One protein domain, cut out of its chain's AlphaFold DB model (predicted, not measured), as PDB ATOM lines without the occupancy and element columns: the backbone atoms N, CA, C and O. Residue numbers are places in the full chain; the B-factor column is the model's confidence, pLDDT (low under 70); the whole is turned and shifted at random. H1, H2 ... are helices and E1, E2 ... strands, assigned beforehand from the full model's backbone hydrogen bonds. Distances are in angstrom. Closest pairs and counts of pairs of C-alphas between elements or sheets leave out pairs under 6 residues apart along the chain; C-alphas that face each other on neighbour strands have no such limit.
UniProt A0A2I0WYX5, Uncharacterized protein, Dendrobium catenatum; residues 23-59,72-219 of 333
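This is residues 23 to 59 and 72 to 219 of the 333 residues of an uncharacterized protein of Dendrobium catenatum (UniProt A0A2I0WYX5). Picture a narrow, nearly closed barrel made of two twisted sheets: E3, E1, E7 and E6 form one wall and E2, E4 and E5 the other, with E5 and E6 side by side along one seam. Across the other opening, residues 81 to 82 and 89 to 90 of a long unnamed stretch pair with E2 and E1; H1 sits at one end of the barrel, H2 and H3 towards the other, while residues 129 to 134 and 159 to 167 stick out. The printed part has 185 residues, with three named helices and seven named strands in the order E1 H1 E2 E3 E4 E5 H2 E6 E7 H3, and both sheets are antiparallel. The class is mixed, helices and strands; the whole is compact, with a radius of gyration of the C-alphas of 18.3 A and spans of 53 by 37 by 34 A.

Find C-alpha 23 at (55.890, -19.174, -21.008); from there strand E1 runs through residues 23 to 33, 28.9 A long. Helix H1, residues 37 to 40, follows, then strand E2, residues 45 to 54, 29.2 A. Past the cut, look for strand E3 at residues 98 to 104, 19.4 A, and strand E4 at residues 116 to 125, 29.5 A. Strand E5, residues 138 to 146, measures 24.4 A and bends by 56 degrees at residue 141. Helix H2 begins at once, residues 147 to 160, 20.0 A, with C-alpha 147 at (50.636, -26.894, -27.041). Strand E6, residues 173 to 183, is 30.7 A long; E7, residues 186 to 201, is the longest strand at 44.7 A. Helix H3, residues 204 to 217, 20.3 A, ends with C-alpha 217 at (55.276, -28.429, -4.589).

Start with the larger sheet, in the order E3 E1 E7 E6, where the way across turns by 73 degrees, its curl. E1 and E3 are antiparallel at 141 degrees, with N 25 and O 101 at 2.9 A; E1 and E7 are antiparallel at 154 degrees, with N 24 and O 199 at 2.8 A. E6 and E7 form a hairpin, with N 175 and O 194 at 2.8 A. In the other sheet look at N 50 and O 120, 2.8 A apart, for E2 and E4, and at N 119 and O 143, 2.8 A apart, for the hairpin E4 and E5. Between the sheets, the closest C-alphas of E5 and E6 are those of Gly 141 and Val 181, 4.3 A apart, and those of E1 and E2 are Val 29 and Val 49, 7.4 A apart. H2 and the larger sheet make two layers, a helix on one face of a sheet: its height over the sheet is 9.1 A, and it lies over E7, slantwise at 48 degrees on the local plane. The closest C-alphas of H2 and E7 are those of Ala 151 and Phe 198, 7.2 A apart. H3 only grazes this sheet, with residues 207 to 214, and H1 only grazes both sheets. Every O i to N i+4 pair of H2 is within hydrogen-bond range, as are 9 of 10 in H3; H1 is too short for such a pair.

The C-alphas of Lys 130 and Gly 162, the two farthest apart, are 58.3 A from each other. Residues 60 to 71 are not printed, and C-alphas 59 and 72 are 20.6 A apart across this cut. The links E3 to E4, E4 to E5 and H2 to E6 are long. The mean pLDDT of the printed part is 76.0; 58 residues are under 70, among them 126 to 134, 160 to 171 and 202 to 219.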
ATOM      1  N   TYR A  23      57.157 -19.560 -21.601       83.31
ATOM      2  CA  TYR A  23      55.890 -19.174 -21.008       83.31
ATOM      3  C   TYR A  23      55.637 -20.062 -19.792       83.31
ATOM      4  O   TYR A  23      55.868 -21.275 -19.845       83.31
ATOM      5  N   LEU A  24      55.170 -19.460 -18.703       86.81
ATOM      6  CA  LEU A  24      54.387 -20.178 -17.713       86.81
ATOM      7  C   LEU A  24      53.022 -20.422 -18.357       86.81
ATOM      8  O   LEU A  24      52.323 -19.472 -18.708       86.81
ATOM      9  N   VAL A  25      52.691 -21.689 -18.581       88.19
ATOM     10  CA  VAL A  25      51.389 -22.094 -19.106       88.19
ATOM     11  C   VAL A  25      50.523 -22.480 -17.922       88.19
ATOM     12  O   VAL A  25      50.905 -23.373 -17.162       88.19
ATOM     13  N   ARG A  26      49.380 -21.812 -17.778       89.75
ATOM     14  CA  ARG A  26      48.331 -22.154 -16.813       89.75
ATOM     15  C   ARG A  26      47.174 -22.803 -17.550       89.75
ATOM     16  O   ARG A  26      46.807 -22.364 -18.642       89.75
ATOM     17  N   LEU A  27      46.637 -23.866 -16.969       91.19
ATOM     18  CA  LEU A  27      45.670 -24.744 -17.611       91.19
ATOM     19  C   LEU A  27      44.589 -25.137 -16.602       91.19
ATOM     20  O   LEU A  27      44.834 -25.973 -15.738       91.19
ATOM     21  N   HIS A  28      43.403 -24.552 -16.715       91.62
ATOM     22  CA  HIS A  28      42.283 -24.810 -15.814       91.62
ATOM     23  C   HIS A  28      41.233 -25.692 -16.501       91.62
ATOM     24  O   HIS A  28      40.665 -25.311 -17.529       91.62
ATOM     25  N   VAL A  29      40.976 -26.877 -15.945       92.25
ATOM     26  CA  VAL A  29      39.908 -27.776 -16.411       92.25
ATOM     27  C   VAL A  29      38.571 -27.187 -15.969       92.25
ATOM     28  O   VAL A  29      38.347 -27.033 -14.777       92.25
ATOM     29  N   ALA A  30      37.693 -26.840 -16.917       92.75
ATOM     30  CA  ALA A  30      36.469 -26.098 -16.613       92.75
ATOM     31  C   ALA A  30      35.196 -26.954 -16.690       92.75
ATOM     32  O   ALA A  30      34.439 -27.022 -15.726       92.75
ATOM     33  N   ARG A  31      34.936 -27.599 -17.835       93.81
ATOM     34  CA  ARG A  31      33.700 -28.368 -18.067       93.81
ATOM     35  C   ARG A  31      33.929 -29.516 -19.046       93.81
ATOM     36  O   ARG A  31      34.743 -29.406 -19.958       93.81
ATOM     37  N   LEU A  32      33.185 -30.599 -18.881       93.81
ATOM     38  CA  LEU A  32      33.099 -31.733 -19.794       93.81
ATOM     39  C   LEU A  32      31.620 -31.907 -20.165       93.81
ATOM     40  O   LEU A  32      30.784 -32.045 -19.276       93.81
ATOM     41  N   GLU A  33      31.289 -31.859 -21.453       93.31
ATOM     42  CA  GLU A  33      29.907 -31.852 -21.954       93.31
ATOM     43  C   GLU A  33      29.563 -33.125 -22.730       93.31
ATOM     44  O   GLU A  33      30.366 -33.610 -23.531       93.31
ATOM     45  N   GLY A  34      28.338 -33.629 -22.547       84.69
ATOM     46  CA  GLY A  34      27.806 -34.766 -23.309       84.69
ATOM     47  C   GLY A  34      28.229 -36.156 -22.813       84.69
ATOM     48  O   GLY A  34      28.062 -37.143 -23.532       84.69
ATOM     49  N   PHE A  35      28.758 -36.274 -21.590       84.31
ATOM     50  CA  PHE A  35      29.118 -37.559 -20.986       84.31
ATOM     51  C   PHE A  35      27.860 -38.404 -20.721       84.31
ATOM     52  O   PHE A  35      27.153 -38.232 -19.729       84.31
ATOM     53  N   SER A  36      27.563 -39.322 -21.643       77.19
ATOM     54  CA  SER A  36      26.299 -40.066 -21.670       77.19
ATOM     55  C   SER A  36      25.963 -40.762 -20.345       77.19
ATOM     56  O   SER A  36      26.747 -41.551 -19.813       77.19
ATOM     57  N   VAL A  37      24.730 -40.562 -19.867       70.56
ATOM     58  CA  VAL A  37      24.195 -41.220 -18.662       70.56
ATOM     59  C   VAL A  37      24.231 -42.755 -18.783       70.56
ATOM     60  O   VAL A  37      24.416 -43.449 -17.785       70.56
ATOM     61  N   ALA A  38      24.169 -43.304 -20.003       68.19
ATOM     62  CA  ALA A  38      24.329 -44.741 -20.246       68.19
ATOM     63  C   ALA A  38      25.754 -45.260 -19.945       68.19
ATOM     64  O   ALA A  38      25.919 -46.414 -19.563       68.19
ATOM     65  N   ILE A  39      26.780 -44.410 -20.078       72.06
ATOM     66  CA  ILE A  39      28.168 -44.705 -19.676       72.06
ATOM     67  C   ILE A  39      28.328 -44.528 -18.155       72.06
ATOM     68  O   ILE A  39      29.038 -45.307 -17.508       72.06
ATOM     69  N   ALA A  40      27.643 -43.530 -17.586       70.75
ATOM     70  CA  ALA A  40      27.668 -43.207 -16.161       70.75
ATOM     71  C   ALA A  40      27.025 -44.288 -15.269       70.75
ATOM     72  O   ALA A  40      27.593 -44.657 -14.239       70.75
ATOM     73  N   GLY A  41      25.874 -44.827 -15.674       69.62
ATOM     74  CA  GLY A  41      25.056 -45.713 -14.843       69.62
ATOM     75  C   GLY A  41      24.179 -44.952 -13.836       69.62
ATOM     76  O   GLY A  41      24.331 -43.753 -13.620       69.62
ATOM     77  N   GLU A  42      23.226 -45.657 -13.225       61.88
ATOM     78  CA  GLU A  42      22.017 -45.048 -12.638       61.88
ATOM     79  C   GLU A  42      22.225 -44.186 -11.378       61.88
ATOM     80  O   GLU A  42      21.315 -43.456 -10.984       61.88
ATOM     81  N   SER A  43      23.381 -44.250 -10.703       62.53
ATOM     82  CA  SER A  43      23.681 -43.394  -9.543       62.53
ATOM     83  C   SER A  43      25.161 -43.379  -9.153       62.53
ATOM     84  O   SER A  43      25.787 -44.429  -9.020       62.53
ATOM     85  N   ARG A  44      25.675 -42.184  -8.818       74.38
ATOM     86  CA  ARG A  44      27.034 -41.936  -8.275       74.38
ATOM     87  C   ARG A  44      28.178 -42.297  -9.234       74.38
ATOM     88  O   ARG A  44      29.143 -42.964  -8.850       74.38
ATOM     89  N   ALA A  45      28.065 -41.797 -10.459       85.69
ATOM     90  CA  ALA A  45      29.206 -41.572 -11.334       85.69
ATOM     91  C   ALA A  45      29.975 -40.308 -10.912       85.69
ATOM     92  O   ALA A  45      29.368 -39.270 -10.638       85.69
ATOM     93  N   VAL A  46      31.301 -40.401 -10.914       89.00
ATOM     94  CA  VAL A  46      32.237 -39.276 -10.801       89.00
ATOM     95  C   VAL A  46      33.221 -39.312 -11.963       89.00
ATOM     96  O   VAL A  46      33.548 -40.385 -12.482       89.00
ATOM     97  N   VAL A  47      33.693 -38.142 -12.374       91.06
ATOM     98  CA  VAL A  47      34.673 -37.963 -13.444       91.06
ATOM     99  C   VAL A  47      35.761 -37.005 -12.969       91.06
ATOM    100  O   VAL A  47      35.487 -36.030 -12.279       91.06
ATOM    101  N   ALA A  48      36.996 -37.286 -13.366       91.88
ATOM    102  CA  ALA A  48      38.165 -36.443 -13.146       91.88
ATOM    103  C   ALA A  48      38.967 -36.336 -14.450       91.88
ATOM    104  O   ALA A  48      38.953 -37.260 -15.271       91.88
ATOM    105  N   VAL A  49      39.701 -35.240 -14.651       93.50
ATOM    106  CA  VAL A  49      40.562 -35.081 -15.833       93.50
ATOM    107  C   VAL A  49      42.024 -35.214 -15.431       93.50
ATOM    108  O   VAL A  49      42.581 -34.375 -14.729       93.50
ATOM    109  N   GLY A  50      42.673 -36.272 -15.913       92.25
ATOM    110  CA  GLY A  50      44.124 -36.400 -15.862       92.25
ATOM    111  C   GLY A  50      44.785 -35.486 -16.892       92.25
ATOM    112  O   GLY A  50      44.465 -35.551 -18.080       92.25
ATOM    113  N   VAL A  51      45.727 -34.657 -16.451       92.00
ATOM    114  CA  VAL A  51      46.508 -33.739 -17.289       92.00
ATOM    115  C   VAL A  51      47.965 -34.177 -17.280       92.00
ATOM    116  O   VAL A  51      48.642 -34.167 -16.250       92.00
ATOM    117  N   ARG A  52      48.495 -34.535 -18.455       90.56
ATOM    118  CA  ARG A  52      49.891 -34.949 -18.603       90.56
ATOM    119  C   ARG A  52      50.616 -34.186 -19.702       90.56
ATOM    120  O   ARG A  52      50.478 -34.465 -20.891       90.56
ATOM    121  N   TRP A  53      51.498 -33.302 -19.262       87.94
ATOM    122  CA  TRP A  53      52.420 -32.526 -20.080       87.94
ATOM    123  C   TRP A  53      53.580 -33.367 -20.631       87.94
ATOM    124  O   TRP A  53      54.263 -34.059 -19.875       87.94
ATOM    125  N   ARG A  54      53.885 -33.231 -21.922       84.50
ATOM    126  CA  ARG A  54      55.017 -33.871 -22.608       84.50
ATOM    127  C   ARG A  54      55.868 -32.785 -23.255       84.50
ATOM    128  O   ARG A  54      55.436 -32.119 -24.188       84.50
ATOM    129  N   GLY A  55      57.070 -32.578 -22.728       78.56
ATOM    130  CA  GLY A  55      58.031 -31.643 -23.316       78.56
ATOM    131  C   GLY A  55      58.909 -32.294 -24.386       78.56
ATOM    132  O   GLY A  55      59.058 -33.521 -24.389       78.56
ATOM    133  N   PRO A  56      59.572 -31.487 -25.235       71.25
ATOM    134  CA  PRO A  56      60.505 -31.991 -26.229       71.25
ATOM    135  C   PRO A  56      61.632 -32.781 -25.545       71.25
ATOM    136  O   PRO A  56      62.035 -32.442 -24.422       71.25
ATOM    137  N   PRO A  57      62.171 -33.830 -26.194       63.50
ATOM    138  CA  PRO A  57      63.142 -34.719 -25.576       63.50
ATOM    139  C   PRO A  57      64.394 -33.944 -25.157       63.50
ATOM    140  O   PRO A  57      65.211 -33.533 -25.987       63.50
ATOM    141  N   LYS A  58      64.562 -33.779 -23.838       62.00
ATOM    142  CA  LYS A  58      65.816 -33.328 -23.222       62.00
ATOM    143  C   LYS A  58      66.913 -34.249 -23.773       62.00
ATOM    144  O   LYS A  58      66.745 -35.463 -23.726       62.00
ATOM    145  N   GLY A  59      67.930 -33.648 -24.403       51.91
ATOM    146  CA  GLY A  59      68.700 -34.265 -25.494       51.91
ATOM    147  C   GLY A  59      69.538 -35.502 -25.138       51.91
ATOM    148  O   GLY A  59      69.361 -36.120 -24.100       51.91
ATOM    149  N   ILE A  72      56.358 -36.712 -10.947       41.03
ATOM    150  CA  ILE A  72      55.806 -37.325  -9.742       41.03
ATOM    151  C   ILE A  72      54.315 -37.536 -10.013       41.03
ATOM    152  O   ILE A  72      53.693 -36.750 -10.721       41.03
ATOM    153  N   ARG A  73      53.746 -38.641  -9.525       45.41
ATOM    154  CA  ARG A  73      52.342 -39.011  -9.781       45.41
ATOM    155  C   ARG A  73      51.362 -38.204  -8.905       45.41
ATOM    156  O   ARG A  73      50.405 -38.766  -8.398       45.41
ATOM    157  N   SER A  74      51.651 -36.926  -8.692       44.28
ATOM    158  CA  SER A  74      50.977 -35.996  -7.782       44.28
ATOM    159  C   SER A  74      50.714 -34.688  -8.531       44.28
ATOM    160  O   SER A  74      51.626 -34.203  -9.201       44.28
ATOM    161  N   GLY A  75      49.506 -34.123  -8.431       60.81
ATOM    162  CA  GLY A  75      49.158 -32.859  -9.104       60.81
ATOM    163  C   GLY A  75      49.043 -32.963 -10.632       60.81
ATOM    164  O   GLY A  75      49.477 -32.071 -11.353       60.81
ATOM    165  N   GLY A  76      48.518 -34.082 -11.141       76.25
ATOM    166  CA  GLY A  76      48.280 -34.310 -12.577       76.25
ATOM    167  C   GLY A  76      46.899 -34.897 -12.883       76.25
ATOM    168  O   GLY A  76      46.721 -35.519 -13.927       76.25
ATOM    169  N   VAL A  77      45.960 -34.772 -11.944       85.50
ATOM    170  CA  VAL A  77      44.564 -35.220 -12.027       85.50
ATOM    171  C   VAL A  77      43.725 -34.184 -11.287       85.50
ATOM    172  O   VAL A  77      44.140 -33.766 -10.209       85.50
ATOM    173  N   SER A  78      42.615 -33.756 -11.889       87.75
ATOM    174  CA  SER A  78      41.678 -32.789 -11.307       87.75
ATOM    175  C   SER A  78      40.686 -33.467 -10.348       87.75
ATOM    176  O   SER A  78      40.626 -34.695 -10.284       87.75
ATOM    177  N   GLU A  79      39.919 -32.679  -9.600       88.62
ATOM    178  CA  GLU A  79      38.972 -33.137  -8.571       88.62
ATOM    179  C   GLU A  79      37.930 -34.157  -9.101       88.62
ATOM    180  O   GLU A  79      37.541 -34.124 -10.276       88.62
ATOM    181  N   GLU A  80      37.434 -35.059  -8.240       89.38
ATOM    182  CA  GLU A  80      36.325 -35.979  -8.563       89.38
ATOM    183  C   GLU A  80      34.968 -35.248  -8.611       89.38
ATOM    184  O   GLU A  80      34.167 -35.309  -7.675       89.38
ATOM    185  N   ALA A  81      34.667 -34.602  -9.735       88.56
ATOM    186  CA  ALA A  81      33.378 -33.958  -9.957       88.56
ATOM    187  C   ALA A  81      32.273 -34.986 -10.279       88.56
ATOM    188  O   ALA A  81      32.483 -35.986 -10.971       88.56
ATOM    189  N   ALA A  82      31.061 -34.752  -9.768       88.00
ATOM    190  CA  ALA A  82      29.910 -35.621 -10.012       88.00
ATOM    191  C   ALA A  82      29.303 -35.380 -11.405       88.00
ATOM    192  O   ALA A  82      29.191 -34.238 -11.847       88.00
ATOM    193  N   VAL A  83      28.855 -36.446 -12.078       88.06
ATOM    194  CA  VAL A  83      28.162 -36.311 -13.372       88.06
ATOM    195  C   VAL A  83      26.744 -35.781 -13.151       88.06
ATOM    196  O   VAL A  83      25.944 -36.397 -12.442       88.06
ATOM    197  N   GLY A  84      26.434 -34.636 -13.759       84.06
ATOM    198  CA  GLY A  84      25.123 -34.001 -13.718       84.06
ATOM    199  C   GLY A  84      24.064 -34.747 -14.535       84.06
ATOM    200  O   GLY A  84      24.365 -35.579 -15.389       84.06
ATOM    201  N   ILE A  85      22.791 -34.415 -14.299       80.00
ATOM    202  CA  ILE A  85      21.632 -35.089 -14.921       80.00
ATOM    203  C   ILE A  85      21.644 -34.964 -16.460       80.00
ATOM    204  O   ILE A  85      21.155 -35.850 -17.157       80.00
ATOM    205  N   THR A  86      22.237 -33.895 -16.998       83.06
ATOM    206  CA  THR A  86      22.417 -33.658 -18.442       83.06
ATOM    207  C   THR A  86      23.557 -34.465 -19.075       83.06
ATOM    208  O   THR A  86      23.680 -34.468 -20.296       83.06
ATOM    209  N   GLY A  87      24.391 -35.142 -18.278       82.94
ATOM    210  CA  GLY A  87      25.672 -35.693 -18.728       82.94
ATOM    211  C   GLY A  87      26.816 -34.672 -18.735       82.94
ATOM    212  O   GLY A  87      27.867 -34.934 -19.310       82.94
ATOM    213  N   ASP A  88      26.635 -33.508 -18.111       88.81
ATOM    214  CA  ASP A  88      27.706 -32.521 -17.963       88.81
ATOM    215  C   ASP A  88      28.452 -32.685 -16.637       88.81
ATOM    216  O   ASP A  88      27.879 -33.100 -15.627       88.81
ATOM    217  N   VAL A  89      29.725 -32.306 -16.631       90.19
ATOM    218  CA  VAL A  89      30.585 -32.236 -15.446       90.19
ATOM    219  C   VAL A  89      31.236 -30.857 -15.432       90.19
ATOM    220  O   VAL A  89      31.821 -30.458 -16.436       90.19
ATOM    221  N   GLU A  90      31.133 -30.119 -14.332       91.50
ATOM    222  CA  GLU A  90      31.731 -28.787 -14.172       91.50
ATOM    223  C   GLU A  90      32.643 -28.782 -12.943       91.50
ATOM    224  O   GLU A  90      32.276 -29.317 -11.895       91.50
ATOM    225  N   TRP A  91      33.835 -28.203 -13.086       91.44
ATOM    226  CA  TRP A  91      34.830 -28.095 -12.023       91.44
ATOM    227  C   TRP A  91      34.893 -26.662 -11.504       91.44
ATOM    228  O   TRP A  91      34.928 -25.697 -12.272       91.44
ATOM    229  N   ILE A  92      34.926 -26.520 -10.180       86.62
ATOM    230  CA  ILE A  92      35.105 -25.223  -9.530       86.62
ATOM    231  C   ILE A  92      36.575 -24.815  -9.672       86.62
ATOM    232  O   ILE A  92      37.480 -25.630  -9.477       86.62
ATOM    233  N   ARG A  93      36.829 -23.537  -9.978       78.88
ATOM    234  CA  ARG A  93      38.199 -23.020 -10.036       78.88
ATOM    235  C   ARG A  93      38.832 -23.016  -8.645       78.88
ATOM    236  O   ARG A  93      38.503 -22.177  -7.810       78.88
ATOM    237  N   GLY A  94      39.778 -23.924  -8.459       80.00
ATOM    238  CA  GLY A  94      40.633 -24.074  -7.287       80.00
ATOM    239  C   GLY A  94      41.943 -24.758  -7.680       80.00
ATOM    240  O   GLY A  94      42.090 -25.218  -8.813       80.00
ATOM    241  N   GLU A  95      42.893 -24.822  -6.746       78.94
ATOM    242  CA  GLU A  95      44.271 -25.272  -7.009       78.94
ATOM    243  C   GLU A  95      44.357 -26.723  -7.522       78.94
ATOM    244  O   GLU A  95      45.250 -27.051  -8.295       78.94
ATOM    245  N   GLU A  96      43.394 -27.583  -7.174       82.06
ATOM    246  CA  GLU A  96      43.313 -28.969  -7.665       82.06
ATOM    247  C   GLU A  96      42.943 -29.069  -9.158       82.06
ATOM    248  O   GLU A  96      43.257 -30.062  -9.817       82.06
ATOM    249  N   ASN A  97      42.295 -28.036  -9.706       85.56
ATOM    250  CA  ASN A  97      41.779 -27.998 -11.077       85.56
ATOM    251  C   ASN A  97      42.606 -27.077 -12.006       85.56
ATOM    252  O   ASN A  97      42.320 -27.006 -13.207       85.56
ATOM    253  N   GLU A  98      43.642 -26.397 -11.487       86.81
ATOM    254  CA  GLU A  98      44.575 -25.543 -12.241       86.81
ATOM    255  C   GLU A  98      45.995 -26.139 -12.283       86.81
ATOM    256  O   GLU A  98      46.664 -26.317 -11.271       86.81
ATOM    257  N   PHE A  99      46.486 -26.419 -13.492       87.38
ATOM    258  CA  PHE A  99      47.793 -27.029 -13.728       87.38
ATOM    259  C   PHE A  99      48.766 -26.010 -14.325       87.38
ATOM    260  O   PHE A  99      48.535 -25.479 -15.413       87.38
ATOM    261  N   GLU A 100      49.897 -25.787 -13.657       88.50
ATOM    262  CA  GLU A 100      50.984 -24.944 -14.162       88.50
ATOM    263  C   GLU A 100      52.132 -25.762 -14.776       88.50
ATOM    264  O   GLU A 100      52.547 -26.788 -14.228       88.50
ATOM    265  N   LYS A 101      52.733 -25.274 -15.872       86.31
ATOM    266  CA  LYS A 101      54.072 -25.726 -16.296       86.31
ATOM    267  C   LYS A 101      54.851 -24.670 -17.077       86.31
ATOM    268  O   LYS A 101      54.326 -24.021 -17.977       86.31
ATOM    269  N   VAL A 102      56.150 -24.548 -16.791       84.12
ATOM    270  CA  VAL A 102      57.058 -23.697 -17.577       84.12
ATOM    271  C   VAL A 102      57.475 -24.411 -18.862       84.12
ATOM    272  O   VAL A 102      58.283 -25.347 -18.853       84.12
ATOM    273  N   CYS A 103      56.972 -23.922 -19.991       82.94
ATOM    274  CA  CYS A 103      57.241 -24.464 -21.315       82.94
ATOM    275  C   CYS A 103      58.220 -23.565 -22.088       82.94
ATOM    276  O   CYS A 103      58.104 -22.342 -22.118       82.94
ATOM    277  N   CYS A 104      59.227 -24.181 -22.712       80.19
ATOM    278  CA  CYS A 104      60.242 -23.494 -23.520       80.19
ATOM    279  C   CYS A 104      59.992 -23.806 -24.995       80.19
ATOM    280  O   CYS A 104      60.302 -24.921 -25.424       80.19
ATOM    281  N   PHE A 105      59.447 -22.858 -25.757       76.19
ATOM    282  CA  PHE A 105      59.035 -23.116 -27.144       76.19
ATOM    283  C   PHE A 105      60.136 -22.821 -28.175       76.19
ATOM    284  O   PHE A 105      60.112 -23.314 -29.300       76.19
ATOM    285  N   SER A 106      61.160 -22.082 -27.758       67.62
ATOM    286  CA  SER A 106      62.354 -21.738 -28.530       67.62
ATOM    287  C   SER A 106      63.445 -22.822 -28.442       67.62
ATOM    288  O   SER A 106      63.936 -23.122 -27.346       67.62
ATOM    289  N   GLY A 107      63.900 -23.355 -29.583       54.47
ATOM    290  CA  GLY A 107      65.083 -24.232 -29.646       54.47
ATOM    291  C   GLY A 107      65.015 -25.421 -30.612       54.47
ATOM    292  O   GLY A 107      65.993 -26.162 -30.702       54.47
ATOM    293  N   GLY A 108      63.901 -25.614 -31.322       49.03
ATOM    294  CA  GLY A 108      63.841 -26.472 -32.511       49.03
ATOM    295  C   GLY A 108      64.216 -25.694 -33.778       49.03
ATOM    296  O   GLY A 108      64.056 -24.478 -33.827       49.03
ATOM    297  N   GLY A 109      64.696 -26.387 -34.814       43.34
ATOM    298  CA  GLY A 109      65.000 -25.802 -36.132       43.34
ATOM    299  C   GLY A 109      63.761 -25.573 -37.010       43.34
ATOM    300  O   GLY A 109      63.797 -25.874 -38.197       43.34
ATOM    301  N   GLY A 110      62.656 -25.125 -36.416       49.28
ATOM    302  CA  GLY A 110      61.353 -24.933 -37.051       49.28
ATOM    303  C   GLY A 110      60.347 -24.332 -36.058       49.28
ATOM    304  O   GLY A 110      60.616 -24.356 -34.855       49.28
ATOM    305  N   PRO A 111      59.206 -23.793 -36.529       51.25
ATOM    306  CA  PRO A 111      58.282 -23.010 -35.699       51.25
ATOM    307  C   PRO A 111      57.579 -23.821 -34.599       51.25
ATOM    308  O   PRO A 111      57.135 -23.251 -33.608       51.25
ATOM    309  N   PHE A 112      57.512 -25.148 -34.733       51.22
ATOM    310  CA  PHE A 112      56.855 -26.024 -33.765       51.22
ATOM    311  C   PHE A 112      57.883 -26.737 -32.886       51.22
ATOM    312  O   PHE A 112      58.546 -27.691 -33.300       51.22
ATOM    313  N   SER A 113      57.988 -26.299 -31.634       61.22
ATOM    314  CA  SER A 113      58.543 -27.144 -30.578       61.22
ATOM    315  C   SER A 113      57.507 -28.188 -30.170       61.22
ATOM    316  O   SER A 113      56.329 -27.884 -30.006       61.22
ATOM    317  N   LEU A 114      57.957 -29.431 -29.998       71.06
ATOM    318  CA  LEU A 114      57.099 -30.563 -29.641       71.06
ATOM    319  C   LEU A 114      56.770 -30.544 -28.140       71.06
ATOM    320  O   LEU A 114      57.288 -31.351 -27.367       71.06
ATOM    321  N   TRP A 115      55.955 -29.571 -27.735       84.69
ATOM    322  CA  TRP A 115      55.213 -29.597 -26.478       84.69
ATOM    323  C   TRP A 115      53.808 -30.125 -26.752       84.69
ATOM    324  O   TRP A 115      53.047 -29.519 -27.503       84.69
ATOM    325  N   GLU A 116      53.458 -31.233 -26.112       89.00
ATOM    326  CA  GLU A 116      52.126 -31.829 -26.176       89.00
ATOM    327  C   GLU A 116      51.500 -31.841 -24.775       89.00
ATOM    328  O   GLU A 116      52.193 -32.053 -23.776       89.00
ATOM    329  N   ILE A 117      50.183 -31.679 -24.687       90.62
ATOM    330  CA  ILE A 117      49.411 -32.047 -23.495       90.62
ATOM    331  C   ILE A 117      48.554 -33.249 -23.873       90.62
ATOM    332  O   ILE A 117      47.783 -33.186 -24.828       90.62
ATOM    333  N   SER A 118      48.694 -34.348 -23.133       91.62
ATOM    334  CA  SER A 118      47.751 -35.465 -23.186       91.62
ATOM    335  C   SER A 118      46.761 -35.353 -22.029       91.62
ATOM    336  O   SER A 118      47.185 -35.381 -20.873       91.62
ATOM    337  N   PHE A 119      45.476 -35.234 -22.358       94.19
ATOM    338  CA  PHE A 119      44.346 -35.269 -21.433       94.19
ATOM    339  C   PHE A 119      43.788 -36.693 -21.364       94.19
ATOM    340  O   PHE A 119      43.707 -37.365 -22.393       94.19
ATOM    341  N   SER A 120      43.377 -37.145 -20.182       93.00
ATOM    342  CA  SER A 120      42.752 -38.456 -19.965       93.00
ATOM    343  C   SER A 120      41.498 -38.312 -19.109       93.00
ATOM    344  O   SER A 120      41.595 -37.904 -17.952       93.00
ATOM    345  N   VAL A 121      40.336 -38.657 -19.661       93.12
ATOM    346  CA  VAL A 121      39.058 -38.674 -18.940       93.12
ATOM    347  C   VAL A 121      39.036 -39.917 -18.059       93.12
ATOM    348  O   VAL A 121      39.053 -41.049 -18.554       93.12
ATOM    349  N   LEU A 122      39.033 -39.694 -16.748       92.19
ATOM    350  CA  LEU A 122      39.014 -40.731 -15.729       92.19
ATOM    351  C   LEU A 122      37.607 -40.832 -15.137       92.19
ATOM    352  O   LEU A 122      36.989 -39.820 -14.829       92.19
ATOM    353  N   PHE A 123      37.111 -42.049 -14.957       89.56
ATOM    354  CA  PHE A 123      35.754 -42.331 -14.502       89.56
ATOM    355  C   PHE A 123      35.754 -43.222 -13.258       89.56
ATOM    356  O   PHE A 123      36.442 -44.244 -13.227       89.56
ATOM    357  N   GLY A 124      34.928 -42.884 -12.272       87.44
ATOM    358  CA  GLY A 124      34.633 -43.717 -11.111       87.44
ATOM    359  C   GLY A 124      33.135 -43.973 -10.971       87.44
ATOM    360  O   GLY A 124      32.326 -43.057 -11.061       87.44
ATOM    361  N   SER A 125      32.757 -45.217 -10.682       80.06
ATOM    362  CA  SER A 125      31.388 -45.582 -10.297       80.06
ATOM    363  C   SER A 125      31.399 -46.281  -8.946       80.06
ATOM    364  O   SER A 125      31.990 -47.356  -8.816       80.06
ATOM    365  N   GLY A 126      30.726 -45.707  -7.950       67.88
ATOM    366  CA  GLY A 126      30.543 -46.371  -6.663       67.88
ATOM    367  C   GLY A 126      30.192 -45.444  -5.503       67.88
ATOM    368  O   GLY A 126      30.537 -44.259  -5.467       67.88
ATOM    369  N   ALA A 127      29.545 -46.019  -4.488       55.50
ATOM    370  CA  ALA A 127      29.507 -45.393  -3.172       55.50
ATOM    371  C   ALA A 127      30.944 -45.226  -2.644       55.50
ATOM    372  O   ALA A 127      31.801 -46.067  -2.917       55.50
ATOM    373  N   LEU A 128      31.195 -44.166  -1.869       56.16
ATOM    374  CA  LEU A 128      32.450 -44.040  -1.128       56.16
ATOM    375  C   LEU A 128      32.611 -45.284  -0.238       56.16
ATOM    376  O   LEU A 128      31.669 -45.666   0.465       56.16
ATOM    377  N   GLY A 129      33.760 -45.957  -0.316       49.03
ATOM    378  CA  GLY A 129      33.986 -47.190   0.433       49.03
ATOM    379  C   GLY A 129      33.944 -46.924   1.938       49.03
ATOM    380  O   GLY A 129      34.566 -45.976   2.408       49.03
ATOM    381  N   LYS A 130      33.265 -47.781   2.714       48.78
ATOM    382  CA  LYS A 130      33.145 -47.676   4.190       48.78
ATOM    383  C   LYS A 130      34.471 -47.888   4.961       48.78
ATOM    384  O   LYS A 130      34.447 -48.228   6.135       48.78
ATOM    385  N   GLU A 131      35.614 -47.763   4.292       45.56
ATOM    386  CA  GLU A 131      36.920 -48.263   4.740       45.56
ATOM    387  C   GLU A 131      38.079 -47.332   4.323       45.56
ATOM    388  O   GLU A 131      39.205 -47.778   4.130       45.56
ATOM    389  N   GLY A 132      37.803 -46.038   4.104       51.38
ATOM    390  CA  GLY A 132      38.835 -45.011   3.878       51.38
ATOM    391  C   GLY A 132      39.654 -45.135   2.585       51.38
ATOM    392  O   GLY A 132      40.663 -44.454   2.443       51.38
ATOM    393  N   ARG A 133      39.256 -45.995   1.638       55.09
ATOM    394  CA  ARG A 133      39.961 -46.158   0.356       55.09
ATOM    395  C   ARG A 133      39.422 -45.202  -0.706       55.09
ATOM    396  O   ARG A 133      38.212 -45.152  -0.933       55.09
ATOM    397  N   GLU A 134      40.344 -44.528  -1.389       59.12
ATOM    398  CA  GLU A 134      40.116 -43.753  -2.616       59.12
ATOM    399  C   GLU A 134      39.290 -44.552  -3.642       59.12
ATOM    400  O   GLU A 134      39.423 -45.781  -3.753       59.12
ATOM    401  N   ARG A 135      38.437 -43.876  -4.425       71.25
ATOM    402  CA  ARG A 135      37.696 -44.552  -5.498       71.25
ATOM    403  C   ARG A 135      38.669 -44.955  -6.603       71.25
ATOM    404  O   ARG A 135      39.526 -44.186  -7.031       71.25
ATOM    405  N   LYS A 136      38.520 -46.175  -7.124       80.81
ATOM    406  CA  LYS A 136      39.342 -46.633  -8.249       80.81
ATOM    407  C   LYS A 136      38.828 -46.035  -9.559       80.81
ATOM    408  O   LYS A 136      37.992 -46.641 -10.228       80.81
ATOM    409  N   LEU A 137      39.375 -44.882  -9.927       86.50
ATOM    410  CA  LEU A 137      39.176 -44.280 -11.241       86.50
ATOM    411  C   LEU A 137      39.772 -45.158 -12.363       86.50
ATOM    412  O   LEU A 137      40.797 -45.827 -12.185       86.50
ATOM    413  N   LEU A 138      39.126 -45.151 -13.529       89.69
ATOM    414  CA  LEU A 138      39.524 -45.861 -14.748       89.69
ATOM    415  C   LEU A 138      39.634 -44.869 -15.913       89.69
ATOM    416  O   LEU A 138      38.747 -44.040 -16.085       89.69
ATOM    417  N   GLU A 139      40.687 -44.955 -16.728       91.19
ATOM    418  CA  GLU A 139      40.786 -44.170 -17.968       91.19
ATOM    419  C   GLU A 139      39.777 -44.701 -18.998       91.19
ATOM    420  O   GLU A 139      39.787 -45.889 -19.322       91.19
ATOM    421  N   VAL A 140      38.896 -43.821 -19.479       91.44
ATOM    422  CA  VAL A 140      37.794 -44.152 -20.403       91.44
ATOM    423  C   VAL A 140      38.002 -43.534 -21.793       91.44
ATOM    424  O   VAL A 140      37.485 -44.047 -22.782       91.44
ATOM    425  N   GLY A 141      38.786 -42.463 -21.898       92.19
ATOM    426  CA  GLY A 141      39.187 -41.862 -23.169       92.19
ATOM    427  C   GLY A 141      40.336 -40.880 -22.972       92.19
ATOM    428  O   GLY A 141      40.526 -40.359 -21.870       92.19
ATOM    429  N   SER A 142      41.107 -40.611 -24.020       93.38
ATOM    430  CA  SER A 142      42.195 -39.631 -23.969       93.38
ATOM    431  C   SER A 142      42.410 -38.920 -25.304       93.38
ATOM    432  O   SER A 142      42.119 -39.447 -26.374       93.38
ATOM    433  N   ALA A 143      42.915 -37.689 -25.221       94.38
ATOM    434  CA  ALA A 143      43.209 -36.814 -26.354       94.38
ATOM    435  C   ALA A 143      44.595 -36.180 -26.185       94.38
ATOM    436  O   ALA A 143      45.066 -35.990 -25.062       94.38
ATOM    437  N   VAL A 144      45.266 -35.845 -27.292       91.56
ATOM    438  CA  VAL A 144      46.600 -35.224 -27.279       91.56
ATOM    439  C   VAL A 144      46.597 -33.977 -28.151       91.56
ATOM    440  O   VAL A 144      46.162 -34.024 -29.299       91.56
ATOM    441  N   ILE A 145      47.087 -32.867 -27.602       90.62
ATOM    442  CA  ILE A 145      47.062 -31.542 -28.224       90.62
ATOM    443  C   ILE A 145      48.475 -30.976 -28.312       90.62
ATOM    444  O   ILE A 145      49.243 -31.046 -27.351       90.62
ATOM    445  N   ASN A 146      48.801 -30.369 -29.455       89.69
ATOM    446  CA  ASN A 146      50.044 -29.634 -29.664       89.69
ATOM    447  C   ASN A 146      49.969 -28.253 -28.988       89.69
ATOM    448  O   ASN A 146      49.443 -27.292 -29.547       89.69
ATOM    449  N   LEU A 147      50.547 -28.145 -27.794       88.25
ATOM    450  CA  LEU A 147      50.636 -26.894 -27.041       88.25
ATOM    451  C   LEU A 147      51.513 -25.851 -27.753       88.25
ATOM    452  O   LEU A 147      51.310 -24.653 -27.576       88.25
ATOM    453  N   GLY A 148      52.464 -26.293 -28.584       83.38
ATOM    454  CA  GLY A 148      53.259 -25.409 -29.436       83.38
ATOM    455  C   GLY A 148      52.430 -24.660 -30.482       83.38
ATOM    456  O   GLY A 148      52.824 -23.568 -30.879       83.38
ATOM    457  N   GLN A 149      51.274 -25.199 -30.885       85.06
ATOM    458  CA  GLN A 149      50.335 -24.498 -31.760       85.06
ATOM    459  C   GLN A 149      49.575 -23.410 -30.990       85.06
ATOM    460  O   GLN A 149      49.621 -22.256 -31.391       85.06
ATOM    461  N   TRP A 150      48.993 -23.729 -29.828       86.81
ATOM    462  CA  TRP A 150      48.322 -22.725 -28.987       86.81
ATOM    463  C   TRP A 150      49.257 -21.585 -28.554       86.81
ATOM    464  O   TRP A 150      48.855 -20.424 -28.567       86.81
ATOM    465  N   ALA A 151      50.518 -21.891 -28.228       83.12
ATOM    466  CA  ALA A 151      51.526 -20.877 -27.914       83.12
ATOM    467  C   ALA A 151      51.878 -19.991 -29.126       83.12
ATOM    468  O   ALA A 151      52.187 -18.813 -28.954       83.12
ATOM    469  N   TRP A 152      51.825 -20.536 -30.347       82.06
ATOM    470  CA  TRP A 152      52.013 -19.772 -31.581       82.06
ATOM    471  C   TRP A 152      50.808 -18.873 -31.882       82.06
ATOM    472  O   TRP A 152      50.994 -17.686 -32.141       82.06
ATOM    473  N   ASP A 153      49.588 -19.405 -31.785       83.00
ATOM    474  CA  ASP A 153      48.347 -18.649 -31.997       83.00
ATOM    475  C   ASP A 153      48.274 -17.447 -31.032       83.00
ATOM    476  O   ASP A 153      48.049 -16.310 -31.453       83.00
ATOM    477  N   PHE A 154      48.596 -17.679 -29.753       79.56
ATOM    478  CA  PHE A 154      48.741 -16.649 -28.721       79.56
ATOM    479  C   PHE A 154      49.815 -15.599 -29.067       79.56
ATOM    480  O   PHE A 154      49.595 -14.397 -28.919       79.56
ATOM    481  N   HIS A 155      50.979 -16.031 -29.559       78.25
ATOM    482  CA  HIS A 155      52.068 -15.132 -29.948       78.25
ATOM    483  C   HIS A 155      51.680 -14.240 -31.141       78.25
ATOM    484  O   HIS A 155      51.973 -13.043 -31.134       78.25
ATOM    485  N   VAL A 156      50.975 -14.788 -32.137       79.50
ATOM    486  CA  VAL A 156      50.422 -14.019 -33.266       79.50
ATOM    487  C   VAL A 156      49.360 -13.031 -32.778       79.50
ATOM    488  O   VAL A 156      49.403 -11.861 -33.155       79.50
ATOM    489  N   GLN A 157      48.462 -13.447 -31.879       77.19
ATOM    490  CA  GLN A 157      47.457 -12.563 -31.286       77.19
ATOM    491  C   GLN A 157      48.098 -11.396 -30.510       77.19
ATOM    492  O   GLN A 157      47.670 -10.254 -30.675       77.19
ATOM    493  N   LYS A 158      49.164 -11.647 -29.732       73.62
ATOM    494  CA  LYS A 158      49.946 -10.603 -29.040       73.62
ATOM    495  C   LYS A 158      50.576  -9.608 -30.025       73.62
ATOM    496  O   LYS A 158      50.537  -8.409 -29.762       73.62
ATOM    497  N   GLN A 159      51.122 -10.069 -31.156       70.75
ATOM    498  CA  GLN A 159      51.715  -9.180 -32.166       70.75
ATOM    499  C   GLN A 159      50.672  -8.359 -32.941       70.75
ATOM    500  O   GLN A 159      50.883  -7.173 -33.184       70.75
ATOM    501  N   CYS A 160      49.543  -8.961 -33.326       65.06
ATOM    502  CA  CYS A 160      48.498  -8.276 -34.091       65.06
ATOM    503  C   CYS A 160      47.568  -7.404 -33.226       65.06
ATOM    504  O   CYS A 160      46.894  -6.529 -33.761       65.06
ATOM    505  N   GLY A 161      47.513  -7.639 -31.911       62.34
ATOM    506  CA  GLY A 161      46.545  -7.015 -31.002       62.34
ATOM    507  C   GLY A 161      46.801  -5.549 -30.637       62.34
ATOM    508  O   GLY A 161      45.907  -4.914 -30.089       62.34
ATOM    509  N   GLY A 162      47.988  -4.997 -30.911       50.31
ATOM    510  CA  GLY A 162      48.279  -3.561 -30.751       50.31
ATOM    511  C   GLY A 162      48.302  -3.008 -29.314       50.31
ATOM    512  O   GLY A 162      48.409  -1.797 -29.136       50.31
ATOM    513  N   PHE A 163      48.211  -3.854 -28.285       49.00
ATOM    514  CA  PHE A 163      48.212  -3.421 -26.883       49.00
ATOM    515  C   PHE A 163      49.630  -3.143 -26.356       49.00
ATOM    516  O   PHE A 163      50.301  -4.038 -25.842       49.00
ATOM    517  N   GLU A 164      50.052  -1.874 -26.373       44.91
ATOM    518  CA  GLU A 164      51.173  -1.369 -25.556       44.91
ATOM    519  C   GLU A 164      50.781  -1.247 -24.063       44.91
ATOM    520  O   GLU A 164      50.886  -0.190 -23.440       44.91
ATOM    521  N   GLY A 165      50.295  -2.343 -23.473       43.69
ATOM    522  CA  GLY A 165      49.931  -2.440 -22.058       43.69
ATOM    523  C   GLY A 165      50.992  -3.191 -21.253       43.69
ATOM    524  O   GLY A 165      51.347  -4.317 -21.590       43.69
ATOM    525  N   LYS A 166      51.473  -2.606 -20.147       41.91
ATOM    526  CA  LYS A 166      52.439  -3.255 -19.229       41.91
ATOM    527  C   LYS A 166      51.809  -4.264 -18.258       41.91
ATOM    528  O   LYS A 166      52.475  -4.727 -17.338       41.91
ATOM    529  N   GLU A 167      50.544  -4.611 -18.461       42.56
ATOM    530  CA  GLU A 167      49.800  -5.561 -17.637       42.56
ATOM    531  C   GLU A 167      49.695  -6.891 -18.389       42.56
ATOM    532  O   GLU A 167      48.764  -7.137 -19.148       42.56
ATOM    533  N   SER A 168      50.684  -7.763 -18.189       47.25
ATOM    534  CA  SER A 168      50.825  -9.065 -18.862       47.25
ATOM    535  C   SER A 168      49.829 -10.143 -18.390       47.25
ATOM    536  O   SER A 168      50.062 -11.339 -18.572       47.25
ATOM    537  N   HIS A 169      48.686  -9.731 -17.834       44.38
ATOM    538  CA  HIS A 169      47.555 -10.593 -17.498       44.38
ATOM    539  C   HIS A 169      46.660 -10.811 -18.723       44.38
ATOM    540  O   HIS A 169      45.561 -10.269 -18.830       44.38
ATOM    541  N   PHE A 170      47.128 -11.641 -19.655       53.06
ATOM    542  CA  PHE A 170      46.283 -12.112 -20.748       53.06
ATOM    543  C   PHE A 170      45.132 -12.968 -20.204       53.06
ATOM    544  O   PHE A 170      45.347 -13.897 -19.420       53.06
ATOM    545  N   TYR A 171      43.909 -12.656 -20.638       61.91
ATOM    546  CA  TYR A 171      42.715 -13.434 -20.317       61.91
ATOM    547  C   TYR A 171      42.888 -14.894 -20.752       61.91
ATOM    548  O   TYR A 171      43.412 -15.167 -21.831       61.91
ATOM    549  N   ALA A 172      42.440 -15.830 -19.913       74.75
ATOM    550  CA  ALA A 172      42.507 -17.246 -20.242       74.75
ATOM    551  C   ALA A 172      41.534 -17.573 -21.385       74.75
ATOM    552  O   ALA A 172      40.337 -17.300 -21.293       74.75
ATOM    553  N   GLU A 173      42.053 -18.150 -22.464       85.50
ATOM    554  CA  GLU A 173      41.277 -18.521 -23.638       85.50
ATOM    555  C   GLU A 173      40.638 -19.897 -23.413       85.50
ATOM    556  O   GLU A 173      41.341 -20.880 -23.163       85.50
ATOM    557  N   ARG A 174      39.307 -19.989 -23.512       90.31
ATOM    558  CA  ARG A 174      38.594 -21.267 -23.404       90.31
ATOM    559  C   ARG A 174      38.730 -22.057 -24.703       90.31
ATOM    560  O   ARG A 174      38.052 -21.771 -25.688       90.31
ATOM    561  N   LYS A 175      39.586 -23.075 -24.692       92.12
ATOM    562  CA  LYS A 175      39.713 -24.058 -25.772       92.12
ATOM    563  C   LYS A 175      38.685 -25.174 -25.570       92.12
ATOM    564  O   LYS A 175      38.443 -25.609 -24.446       92.12
ATOM    565  N   GLN A 176      38.108 -25.644 -26.671       94.19
ATOM    566  CA  GLN A 176      37.129 -26.734 -26.717       94.19
ATOM    567  C   GLN A 176      37.612 -27.798 -27.700       94.19
ATOM    568  O   GLN A 176      38.101 -27.456 -28.779       94.19
ATOM    569  N   PHE A 177      37.499 -29.074 -27.339       92.94
ATOM    570  CA  PHE A 177      37.868 -30.182 -28.223       92.94
ATOM    571  C   PHE A 177      37.115 -31.476 -27.874       92.94
ATOM    572  O   PHE A 177      36.871 -31.738 -26.693       92.94
ATOM    573  N   PRO A 178      36.756 -32.299 -28.876       94.25
ATOM    574  CA  PRO A 178      36.127 -33.590 -28.643       94.25
ATOM    575  C   PRO A 178      37.134 -34.625 -28.123       94.25
ATOM    576  O   PRO A 178      38.306 -34.648 -28.507       94.25
ATOM    577  N   ILE A 179      36.641 -35.524 -27.275       94.50
ATOM    578  CA  ILE A 179      37.320 -36.727 -26.801       94.50
ATOM    579  C   ILE A 179      36.361 -37.901 -27.001       94.50
ATOM    580  O   ILE A 179      35.238 -37.892 -26.494       94.50
ATOM    581  N   THR A 180      36.802 -38.939 -27.713       93.31
ATOM    582  CA  THR A 180      36.059 -40.203 -27.768       93.31
ATOM    583  C   THR A 180      36.275 -40.973 -26.466       93.31
ATOM    584  O   THR A 180      37.410 -41.253 -26.080       93.31
ATOM    585  N   VAL A 181      35.183 -41.329 -25.800       92.12
ATOM    586  CA  VAL A 181      35.156 -42.114 -24.558       92.12
ATOM    587  C   VAL A 181      34.517 -43.476 -24.817       92.12
ATOM    588  O   VAL A 181      33.470 -43.562 -25.456       92.12
ATOM    589  N   SER A 182      35.141 -44.548 -24.324       89.69
ATOM    590  CA  SER A 182      34.719 -45.936 -24.546       89.69
ATOM    591  C   SER A 182      34.699 -46.742 -23.247       89.69
ATOM    592  O   SER A 182      35.729 -46.884 -22.589       89.69
ATOM    593  N   LYS A 183      33.542 -47.305 -22.889       86.69
ATOM    594  CA  LYS A 183      33.328 -48.064 -21.647       86.69
ATOM    595  C   LYS A 183      32.236 -49.109 -21.864       86.69
ATOM    596  O   LYS A 183      31.216 -48.794 -22.460       86.69
ATOM    597  N   ASP A 184      32.422 -50.333 -21.376       84.81
ATOM    598  CA  ASP A 184      31.391 -51.390 -21.375       84.81
ATOM    599  C   ASP A 184      30.750 -51.668 -22.764       84.81
ATOM    600  O   ASP A 184      29.585 -52.044 -22.874       84.81
ATOM    601  N   ASN A 185      31.542 -51.511 -23.837       85.31
ATOM    602  CA  ASN A 185      31.156 -51.545 -25.264       85.31
ATOM    603  C   ASN A 185      30.287 -50.372 -25.764       85.31
ATOM    604  O   ASN A 185      29.942 -50.333 -26.943       85.31
ATOM    605  N   LEU A 186      29.977 -49.396 -24.911       86.69
ATOM    606  CA  LEU A 186      29.423 -48.106 -25.312       86.69
ATOM    607  C   LEU A 186      30.551 -47.150 -25.715       86.69
ATOM    608  O   LEU A 186      31.624 -47.133 -25.104       86.69
ATOM    609  N   THR A 187      30.283 -46.312 -26.713       89.81
ATOM    610  CA  THR A 187      31.160 -45.214 -27.139       89.81
ATOM    611  C   THR A 187      30.365 -43.921 -27.235       89.81
ATOM    612  O   THR A 187      29.272 -43.927 -27.800       89.81
ATOM    613  N   ALA A 188      30.924 -42.818 -26.745       89.69
ATOM    614  CA  ALA A 188      30.381 -41.477 -26.940       89.69
ATOM    615  C   ALA A 188      31.489 -40.492 -27.342       89.69
ATOM    616  O   ALA A 188      32.676 -40.740 -27.116       89.69
ATOM    617  N   GLU A 189      31.087 -39.376 -27.935       92.50
ATOM    618  CA  GLU A 189      31.933 -38.208 -28.165       92.50
ATOM    619  C   GLU A 189      31.550 -37.139 -27.140       92.50
ATOM    620  O   GLU A 189      30.366 -36.898 -26.910       92.50
ATOM    621  N   VAL A 190      32.551 -36.573 -26.469       93.50
ATOM    622  CA  VAL A 190      32.381 -35.716 -25.291       93.50
ATOM    623  C   VAL A 190      33.316 -34.519 -25.420       93.50
ATOM    624  O   VAL A 190      34.501 -34.694 -25.701       93.50
ATOM    625  N   THR A 191      32.814 -33.302 -25.217       95.75
ATOM    626  CA  THR A 191      33.600 -32.072 -25.417       95.75
ATOM    627  C   THR A 191      34.256 -31.636 -24.114       95.75
ATOM    628  O   THR A 191      33.563 -31.349 -23.139       95.75
ATOM    629  N   LEU A 192      35.587 -31.540 -24.090       95.62
ATOM    630  CA  LEU A 192      36.339 -30.991 -22.959       95.62
ATOM    631  C   LEU A 192      36.614 -29.495 -23.179       95.62
ATOM    632  O   LEU A 192      37.139 -29.091 -24.219       95.62
ATOM    633  N   HIS A 193      36.262 -28.682 -22.181       95.06
ATOM    634  CA  HIS A 193      36.491 -27.239 -22.105       95.06
ATOM    635  C   HIS A 193      37.616 -26.957 -21.113       95.06
ATOM    636  O   HIS A 193      37.531 -27.323 -19.937       95.06
ATOM    637  N   VAL A 194      38.657 -26.270 -21.579       93.81
ATOM    638  CA  VAL A 194      39.851 -25.952 -20.788       93.81
ATOM    639  C   VAL A 194      40.204 -24.485 -20.986       93.81
ATOM    640  O   VAL A 194      40.331 -24.031 -22.124       93.81
ATOM    641  N   ASP A 195      40.375 -23.742 -19.897       92.31
ATOM    642  CA  ASP A 195      40.873 -22.368 -19.949       92.31
ATOM    643  C   ASP A 195      42.408 -22.396 -19.977       92.31
ATOM    644  O   ASP A 195      43.036 -23.024 -19.122       92.31
ATOM    645  N   VAL A 196      43.021 -21.713 -20.945       91.44
ATOM    646  CA  VAL A 196      44.478 -21.703 -21.142       91.44
ATOM    647  C   VAL A 196      45.000 -20.273 -21.087       91.44
ATOM    648  O   VAL A 196      44.485 -19.407 -21.791       91.44
ATOM    649  N   SER A 197      46.051 -20.005 -20.312       89.31
ATOM    650  CA  SER A 197      46.774 -18.729 -20.390       89.31
ATOM    651  C   SER A 197      48.287 -18.924 -20.454       89.31
ATOM    652  O   SER A 197      48.848 -19.893 -19.938       89.31
ATOM    653  N   PHE A 198      48.948 -17.989 -21.139       87.06
ATOM    654  CA  PHE A 198      50.387 -17.983 -21.377       87.06
ATOM    655  C   PHE A 198      50.975 -16.694 -20.801       87.06
ATOM    656  O   PHE A 198      50.719 -15.604 -21.307       87.06
ATOM    657  N   ILE A 199      51.781 -16.814 -19.749       85.56
ATOM    658  CA  ILE A 199      52.482 -15.684 -19.131       85.56
ATOM    659  C   ILE A 199      53.943 -15.750 -19.575       85.56
ATOM    660  O   ILE A 199      54.631 -16.738 -19.317       85.56
ATOM    661  N   GLU A 200      54.412 -14.730 -20.292       83.25
ATOM    662  CA  GLU A 200      55.780 -14.688 -20.816       83.25
ATOM    663  C   GLU A 200      56.795 -14.443 -19.692       83.25
ATOM    664  O   GLU A 200      56.623 -13.533 -18.884       83.25
ATOM    665  N   ILE A 201      57.844 -15.268 -19.633       80.50
ATOM    666  CA  ILE A 201      58.896 -15.174 -18.614       80.50
ATOM    667  C   ILE A 201      60.116 -14.505 -19.245       80.50
ATOM    668  O   ILE A 201      60.923 -15.162 -19.914       80.50
ATOM    669  N   GLU A 202      60.238 -13.195 -19.048       69.31
ATOM    670  CA  GLU A 202      61.267 -12.377 -19.691       69.31
ATOM    671  C   GLU A 202      62.595 -12.375 -18.917       69.31
ATOM    672  O   GLU A 202      63.658 -12.309 -19.543       69.31
ATOM    673  N   THR A 203      62.591 -12.492 -17.577       58.16
ATOM    674  CA  THR A 203      63.825 -12.369 -16.778       58.16
ATOM    675  C   THR A 203      64.289 -13.674 -16.118       58.16
ATOM    676  O   THR A 203      63.498 -14.511 -15.674       58.16
ATOM    677  N   PRO A 204      65.615 -13.866 -15.944       54.50
ATOM    678  CA  PRO A 204      66.152 -15.024 -15.230       54.50
ATOM    679  C   PRO A 204      65.866 -15.026 -13.719       54.50
ATOM    680  O   PRO A 204      66.204 -16.009 -13.061       54.50
ATOM    681  N   LYS A 205      65.257 -13.968 -13.162       53.91
ATOM    682  CA  LYS A 205      64.854 -13.916 -11.748       53.91
ATOM    683  C   LYS A 205      63.523 -14.636 -11.524       53.91
ATOM    684  O   LYS A 205      63.461 -15.486 -10.637       53.91
ATOM    685  N   GLU A 206      62.523 -14.400 -12.380       54.88
ATOM    686  CA  GLU A 206      61.263 -15.168 -12.382       54.88
ATOM    687  C   GLU A 206      61.534 -16.675 -12.520       54.88
ATOM    688  O   GLU A 206      60.966 -17.487 -11.795       54.88
ATOM    689  N   ILE A 207      62.473 -17.057 -13.399       55.00
ATOM    690  CA  ILE A 207      62.850 -18.462 -13.628       55.00
ATOM    691  C   ILE A 207      63.292 -19.155 -12.327       55.00
ATOM    692  O   ILE A 207      63.003 -20.337 -12.149       55.00
ATOM    693  N   LEU A 208      63.972 -18.451 -11.414       53.16
ATOM    694  CA  LEU A 208      64.380 -19.008 -10.119       53.16
ATOM    695  C   LEU A 208      63.210 -19.109  -9.133       53.16
ATOM    696  O   LEU A 208      63.137 -20.091  -8.396       53.16
ATOM    697  N   GLN A 209      62.285 -18.148  -9.137       51.47
ATOM    698  CA  GLN A 209      61.085 -18.191  -8.297       51.47
ATOM    699  C   GLN A 209      60.165 -19.351  -8.706       51.47
ATOM    700  O   GLN A 209      59.833 -20.186  -7.868       51.47
ATOM    701  N   VAL A 210      59.851 -19.495  -9.998       50.97
ATOM    702  CA  VAL A 210      58.979 -20.582 -10.480       50.97
ATOM    703  C   VAL A 210      59.664 -21.954 -10.379       50.97
ATOM    704  O   VAL A 210      59.023 -22.939 -10.024       50.97
ATOM    705  N   ALA A 211      60.985 -22.043 -10.587       51.72
ATOM    706  CA  ALA A 211      61.722 -23.288 -10.335       51.72
ATOM    707  C   ALA A 211      61.771 -23.660  -8.840       51.72
ATOM    708  O   ALA A 211      61.811 -24.843  -8.506       51.72
ATOM    709  N   THR A 212      61.748 -22.667  -7.944       47.53
ATOM    710  CA  THR A 212      61.609 -22.891  -6.499       47.53
ATOM    711  C   THR A 212      60.196 -23.365  -6.156       47.53
ATOM    712  O   THR A 212      60.072 -24.285  -5.356       47.53
ATOM    713  N   TYR A 213      59.151 -22.827  -6.795       49.28
ATOM    714  CA  TYR A 213      57.768 -23.293  -6.631       49.28
ATOM    715  C   TYR A 213      57.606 -24.761  -7.074       49.28
ATOM    716  O   TYR A 213      57.165 -25.592  -6.281       49.28
ATOM    717  N   GLU A 214      58.112 -25.131  -8.262       48.62
ATOM    718  CA  GLU A 214      58.149 -26.529  -8.742       48.62
ATOM    719  C   GLU A 214      58.852 -27.489  -7.755       48.62
ATOM    720  O   GLU A 214      58.495 -28.664  -7.661       48.62
ATOM    721  N   ASP A 215      59.880 -27.020  -7.038       43.97
ATOM    722  CA  ASP A 215      60.658 -27.827  -6.089       43.97
ATOM    723  C   ASP A 215      60.185 -27.680  -4.625       43.97
ATOM    724  O   ASP A 215      60.701 -28.381  -3.757       43.97
ATOM    725  N   GLN A 216      59.201 -26.819  -4.334       42.69
ATOM    726  CA  GLN A 216      58.433 -26.807  -3.077       42.69
ATOM    727  C   GLN A 216      57.198 -27.707  -3.195       42.69
ATOM    728  O   GLN A 216      57.014 -28.595  -2.363       42.69
ATOM    729  N   LEU A 217      56.429 -27.574  -4.282       42.19
ATOM    730  CA  LEU A 217      55.276 -28.429  -4.589       42.19
ATOM    731  C   LEU A 217      55.676 -29.917  -4.640       42.19
ATOM    732  O   LEU A 217      54.967 -30.782  -4.139       42.19
ATOM    733  N   ALA A 218      56.879 -30.222  -5.142       40.91
ATOM    734  CA  ALA A 218      57.450 -31.572  -5.146       40.91
ATOM    735  C   ALA A 218      57.933 -32.100  -3.770       40.91
ATOM    736  O   ALA A 218      58.504 -33.194  -3.719       40.91
ATOM    737  N   LYS A 219      57.767 -31.339  -2.675       41.84
ATOM    738  CA  LYS A 219      58.186 -31.706  -1.304       41.84
ATOM    739  C   LYS A 219      57.059 -31.664  -0.265       41.84
ATOM    740  O   LYS A 219      57.196 -32.323   0.762       41.84
TER     741      LYS A 219